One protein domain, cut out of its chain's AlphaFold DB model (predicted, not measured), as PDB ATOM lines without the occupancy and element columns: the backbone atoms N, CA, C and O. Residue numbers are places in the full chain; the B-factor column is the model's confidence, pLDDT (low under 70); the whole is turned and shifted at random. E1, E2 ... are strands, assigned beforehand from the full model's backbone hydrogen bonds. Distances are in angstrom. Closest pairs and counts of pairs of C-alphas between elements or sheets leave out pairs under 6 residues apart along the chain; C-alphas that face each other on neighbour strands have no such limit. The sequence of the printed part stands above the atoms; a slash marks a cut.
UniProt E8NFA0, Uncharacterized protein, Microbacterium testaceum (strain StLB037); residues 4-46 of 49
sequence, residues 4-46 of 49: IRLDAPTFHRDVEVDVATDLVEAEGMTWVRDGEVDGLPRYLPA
ATOM      1  N   ILE A   4      73.265 -50.410 138.537       96.50
ATOM      2  CA  ILE A   4      71.914 -50.956 138.706       96.50
ATOM      3  C   ILE A   4      71.916 -52.044 139.778       96.50
ATOM      4  O   ILE A   4      72.964 -52.631 140.057       96.50
ATOM      5  N   ARG A   5      70.745 -52.341 140.345       96.75
ATOM      6  CA  ARG A   5      70.543 -53.458 141.268       96.75
ATOM      7  C   ARG A   5      69.776 -54.578 140.585       96.75
ATOM      8  O   ARG A   5      68.614 -54.413 140.231       96.75
ATOM      9  N   LEU A   6      70.419 -55.727 140.448       96.06
ATOM     10  CA  LEU A   6      69.774 -56.975 140.068       96.06
ATOM     11  C   LEU A   6      69.175 -57.600 141.326       96.06
ATOM     12  O   LEU A   6      69.879 -57.760 142.326       96.06
ATOM     13  N   ASP A   7      67.891 -57.929 141.290       95.19
ATOM     14  CA  ASP A   7      67.163 -58.471 142.430       95.19
ATOM     15  C   ASP A   7      66.324 -59.682 142.014       95.19
ATOM     16  O   ASP A   7      65.590 -59.664 141.033       95.19
ATOM     17  N   ALA A   8      66.461 -60.768 142.756       90.00
ATOM     18  CA  ALA A   8      65.741 -62.016 142.592       90.00
ATOM     19  C   ALA A   8      65.522 -62.633 143.985       90.00
ATOM     20  O   ALA A   8      66.249 -62.307 144.925       90.00
ATOM     21  N   PRO A   9      64.566 -63.564 144.160       87.12
ATOM     22  CA  PRO A   9      64.142 -64.023 145.488       87.12
ATOM     23  C   PRO A   9      65.267 -64.484 146.433       87.12
ATOM     24  O   PRO A   9      65.150 -64.345 147.646       87.12
ATOM     25  N   THR A  10      66.361 -65.022 145.890       89.06
ATOM     26  CA  THR A  10      67.527 -65.499 146.654       89.06
ATOM     27  C   THR A  10      68.833 -64.805 146.266       89.06
ATOM     28  O   THR A  10      69.909 -65.279 146.627       89.06
ATOM     29  N   PHE A  11      68.777 -63.722 145.490       87.81
ATOM     30  CA  PHE A  11      69.956 -63.084 144.910       87.81
ATOM     31  C   PHE A  11      69.751 -61.577 144.800       87.81
ATOM     32  O   PHE A  11      68.788 -61.121 144.202       87.81
ATOM     33  N   HIS A  12      70.695 -60.805 145.323       92.56
ATOM     34  CA  HIS A  12      70.764 -59.372 145.073       92.56
ATOM     35  C   HIS A  12      72.207 -58.989 144.775       92.56
ATOM     36  O   HIS A  12      73.128 -59.438 145.462       92.56
ATOM     37  N   ARG A  13      72.415 -58.162 143.752       94.25
ATOM     38  CA  ARG A  13      73.749 -57.689 143.386       94.25
ATOM     39  C   ARG A  13      73.680 -56.362 142.659       94.25
ATOM     40  O   ARG A  13      72.886 -56.198 141.736       94.25
ATOM     41  N   ASP A  14      74.585 -55.464 143.017       96.44
ATOM     42  CA  ASP A  14      74.791 -54.246 142.249       96.44
ATOM     43  C   ASP A  14      75.848 -54.485 141.171       96.44
ATOM     44  O   ASP A  14      76.916 -55.040 141.453       96.44
ATOM     45  N   VAL A  15      75.563 -54.051 139.947       95.12
ATOM     46  CA  VAL A  15      76.468 -54.180 138.798       95.12
ATOM     47  C   VAL A  15      76.518 -52.882 138.001       95.12
ATOM     48  O   VAL A  15      75.591 -52.071 138.042       95.12
ATOM     49  N   GLU A  16      77.612 -52.681 137.274       95.50
ATOM     50  CA  GLU A  16      77.728 -51.620 136.277       95.50
ATOM     51  C   GLU A  16      77.334 -52.178 134.907       95.50
ATOM     52  O   GLU A  16      77.768 -53.266 134.534       95.50
ATOM     53  N   VAL A  17      76.509 -51.439 134.167       93.12
ATOM     54  CA  VAL A  17      76.102 -51.787 132.795       93.12
ATOM     55  C   VAL A  17      76.467 -50.664 131.836       93.12
ATOM     56  O   VAL A  17      76.669 -49.520 132.245       93.12
ATOM     57  N   ASP A  18      76.536 -50.973 130.545       91.00
ATOM     58  CA  ASP A  18      76.873 -49.981 129.521       91.00
ATOM     59  C   ASP A  18      75.774 -48.922 129.372       91.00
ATOM     60  O   ASP A  18      76.051 -47.719 129.352       91.00
ATOM     61  N   VAL A  19      74.516 -49.368 129.330       90.12
ATOM     62  CA  VAL A  19      73.326 -48.520 129.218       90.12
ATOM     63  C   VAL A  19      72.227 -49.084 130.117       90.12
ATOM     64  O   VAL A  19      71.935 -50.274 130.071       90.12
ATOM     65  N   ALA A  20      71.609 -48.227 130.931       87.25
ATOM     66  CA  ALA A  20      70.445 -48.580 131.738       87.25
ATOM     67  C   ALA A  20      69.161 -48.193 130.984       87.25
ATOM     68  O   ALA A  20      68.821 -47.012 130.898       87.25
ATOM     69  N   THR A  21      68.477 -49.184 130.417       92.94
ATOM     70  CA  THR A  21      67.175 -49.074 129.730       92.94
ATOM     71  C   THR A  21      66.136 -49.930 130.462       92.94
ATOM     72  O   THR A  21      66.438 -50.504 131.497       92.94
ATOM     73  N   ASP A  22      64.906 -50.061 129.963       94.12
ATOM     74  CA  ASP A  22      63.899 -50.906 130.630       94.12
ATOM     75  C   ASP A  22      64.234 -52.414 130.609       94.12
ATOM     76  O   ASP A  22      63.666 -53.183 131.383       94.12
ATOM     77  N   LEU A  23      65.172 -52.832 129.751       94.06
ATOM     78  CA  LEU A  23      65.642 -54.208 129.585       94.06
ATOM     79  C   LEU A  23      67.165 -54.227 129.450       94.06
ATOM     80  O   LEU A  23      67.709 -53.621 128.530       94.06
ATOM     81  N   VAL A  24      67.848 -54.967 130.317       95.06
ATOM     82  CA  VAL A  24      69.317 -55.061 130.324       95.06
ATOM     83  C   VAL A  24      69.775 -56.513 130.269       95.06
ATOM     84  O   VAL A  24      69.143 -57.396 130.847       95.06
ATOM     85  N   GLU A  25      70.893 -56.770 129.591       93.44
ATOM     86  CA  GLU A  25      71.594 -58.052 129.672       93.44
ATOM     87  C   GLU A  25      72.716 -57.951 130.705       93.44
ATOM     88  O   GLU A  25      73.607 -57.110 130.597       93.44
ATOM     89  N   ALA A  26      72.668 -58.806 131.721       91.00
ATOM     90  CA  ALA A  26      73.684 -58.888 132.759       91.00
ATOM     91  C   ALA A  26      73.810 -60.336 133.239       91.00
ATOM     92  O   ALA A  26      72.808 -61.035 133.393       91.00
ATOM     93  N   GLU A  27      75.044 -60.787 133.478       87.81
ATOM     94  CA  GLU A  27      75.332 -62.158 133.938       87.81
ATOM     95  C   GLU A  27      74.774 -63.247 132.991       87.81
ATOM     96  O   GLU A  27      74.353 -64.318 133.420       87.81
ATOM     97  N   GLY A  28      74.737 -62.966 131.680       89.62
ATOM     98  CA  GLY A  28      74.206 -63.891 130.671       89.62
ATOM     99  C   GLY A  28      72.683 -64.074 130.709       89.62
ATOM    100  O   GLY A  28      72.173 -65.022 130.115       89.62
ATOM    101  N   MET A  29      71.956 -63.192 131.401       91.31
ATOM    102  CA  MET A  29      70.498 -63.214 131.516       91.31
ATOM    103  C   MET A  29      69.902 -61.834 131.217       91.31
ATOM    104  O   MET A  29      70.542 -60.803 131.422       91.31
ATOM    105  N   THR A  30      68.656 -61.817 130.745       93.88
ATOM    106  CA  THR A  30      67.880 -60.589 130.554       93.88
ATOM    107  C   THR A  30      67.147 -60.207 131.836       93.88
ATOM    108  O   THR A  30      66.481 -61.043 132.455       93.88
ATOM    109  N   TRP A  31      67.213 -58.929 132.194       95.44
ATOM    110  CA  TRP A  31      66.551 -58.357 133.357       95.44
ATOM    111  C   TRP A  31      65.648 -57.193 132.951       95.44
ATOM    112  O   TRP A  31      66.011 -56.399 132.086       95.44
ATOM    113  N   VAL A  32      64.481 -57.078 133.585       96.25
ATOM    114  CA  VAL A  32      63.489 -56.022 133.346       96.25
ATOM    115  C   VAL A  32      63.470 -55.038 134.505       96.25
ATOM    116  O   VAL A  32      63.544 -55.446 135.665       96.25
ATOM    117  N   ARG A  33      63.385 -53.744 134.201       96.12
ATOM    118  CA  ARG A  33      63.359 -52.689 135.214       96.12
ATOM    119  C   ARG A  33      62.089 -52.777 136.061       96.12
ATOM    120  O   ARG A  33      60.982 -52.788 135.534       96.12
ATOM    121  N   ASP A  34      62.270 -52.763 137.375       95.94
ATOM    122  CA  ASP A  34      61.222 -52.854 138.394       95.94
ATOM    123  C   ASP A  34      61.442 -51.793 139.484       95.94
ATOM    124  O   ASP A  34      61.688 -52.073 140.656       95.94
ATOM    125  N   GLY A  35      61.414 -50.526 139.071       95.31
ATOM    126  CA  GLY A  35      61.523 -49.392 139.986       95.31
ATOM    127  C   GLY A  35      62.950 -49.082 140.442       95.31
ATOM    128  O   GLY A  35      63.895 -49.081 139.647       95.31
ATOM    129  N   GLU A  36      63.082 -48.720 141.715       96.50
ATOM    130  CA  GLU A  36      64.308 -48.195 142.318       96.50
ATOM    131  C   GLU A  36      64.413 -48.637 143.785       96.50
ATOM    132  O   GLU A  36      63.416 -48.645 144.508       96.50
ATOM    133  N   VAL A  37      65.619 -49.003 144.221       93.94
ATOM    134  CA  VAL A  37      65.951 -49.364 145.607       93.94
ATOM    135  C   VAL A  37      67.245 -48.659 145.985       93.94
ATOM    136  O   VAL A  37      68.228 -48.750 145.257       93.94
ATOM    137  N   ASP A  38      67.246 -47.952 147.115       92.75
ATOM    138  CA  ASP A  38      68.410 -47.214 147.630       92.75
ATOM    139  C   ASP A  38      69.038 -46.240 146.608       92.75
ATOM    140  O   ASP A  38      70.253 -46.046 146.570       92.75
ATOM    141  N   GLY A  39      68.214 -45.628 145.748       93.38
ATOM    142  CA  GLY A  39      68.673 -44.721 144.689       93.38
ATOM    143  C   GLY A  39      69.254 -45.420 143.453       93.38
ATOM    144  O   GLY A  39      69.789 -44.751 142.568       93.38
ATOM    145  N   LEU A  40      69.177 -46.754 143.379       95.31
ATOM    146  CA  LEU A  40      69.625 -47.555 142.242       95.31
ATOM    147  C   LEU A  40      68.430 -48.147 141.486       95.31
ATOM    148  O   LEU A  40      67.568 -48.773 142.110       95.31
ATOM    149  N   PRO A  41      68.381 -48.031 140.145       96.94
ATOM    150  CA  PRO A  41      67.385 -48.726 139.342       96.94
ATOM    151  C   PRO A  41      67.416 -50.232 139.623       96.94
ATOM    152  O   PRO A  41      68.462 -50.872 139.482       96.94
ATOM    153  N   ARG A  42      66.273 -50.785 140.029       96.25
ATOM    154  CA  ARG A  42      66.106 -52.206 140.342       96.25
ATOM    155  C   ARG A  42      65.673 -52.956 139.090       96.25
ATOM    156  O   ARG A  42      64.866 -52.442 138.319       96.25
ATOM    157  N   TYR A  43      66.180 -54.170 138.907       96.56
ATOM    158  CA  TYR A  43      65.789 -55.065 137.826       96.56
ATOM    159  C   TYR A  43      65.516 -56.481 138.337       96.56
ATOM    160  O   TYR A  43      66.228 -56.964 139.215       96.56
ATOM    161  N   LEU A  44      64.533 -57.159 137.741       95.69
ATOM    162  CA  LEU A  44      64.155 -58.551 138.020       95.69
ATOM    163  C   LEU A  44      64.455 -59.460 136.814       95.69
ATOM    164  O   LEU A  44      64.451 -58.967 135.684       95.69
ATOM    165  N   PRO A  45      64.681 -60.776 136.993       94.62
ATOM    166  CA  PRO A  45      64.882 -61.692 135.872       94.62
ATOM    167  C   PRO A  45      63.665 -61.713 134.938       94.62
ATOM    168  O   PRO A  45      62.551 -61.992 135.376       94.62
ATOM    169  N   ALA A  46      63.870 -61.491 133.639       91.12
ATOM    170  CA  ALA A  46      62.778 -61.459 132.660       91.12
ATOM    171  C   ALA A  46      62.089 -62.828 132.469       91.12
ATOM    172  O   ALA A  46      60.943 -62.885 132.035       91.12
TER     173      ALA A  46
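AT A GLANCE: This is residues 4 to 46 of the 49 residues of an uncharacterized protein of Microbacterium testaceum (strain StLB037) (UniProt E8NFA0). One strongly twisted five-stranded sheet folds back on itself as a small, incompletely closed barrel: E2 and E1 face E4 and E3, with E5 as the hinge. The 43 printed residues include no named helix; strands E1 to E5 follow in turn, in sheet order E2 E1 E5 E4 E3, mixed. This all-strand domain is compact, radius of gyration of the C-alphas 9.0 A, spanning 21 by 20 by 15 A.

HOW THE PARTS SIT: E5, residues 40 to 45, is parallel to E1, residues 4 to 8; N 5 and O 41 are 2.8 A apart and N 7 and O 43 2.8 A apart, both within hydrogen-bond range. E1 forms a hairpin with antiparallel edge strand E2, residues 11 to 16: N 6 and O 13, 2.8 A. E3, residues 23 to 26, E4, residues 29 to 37, and E5 form a meander, each strand the antiparallel neighbour of the one before: N 31 and O 24, 2.8 A; N 34 and O 42, 2.8 A. E4 bends by 74 degrees at residue 34. E2 and E3 are only just apart, closest C-alphas 8.1 A.

IN THESE COORDINATES: E1 begins at C-alpha 4 (71.914, -50.956, 138.706) and E5 ends at C-alpha 45 (64.882, -61.692, 135.872). From first to last C-alpha, E4 measures 20.3 A.

THE WHOLE: The printed part has no cut and no long link. No printed residue is under 70 in pLDDT.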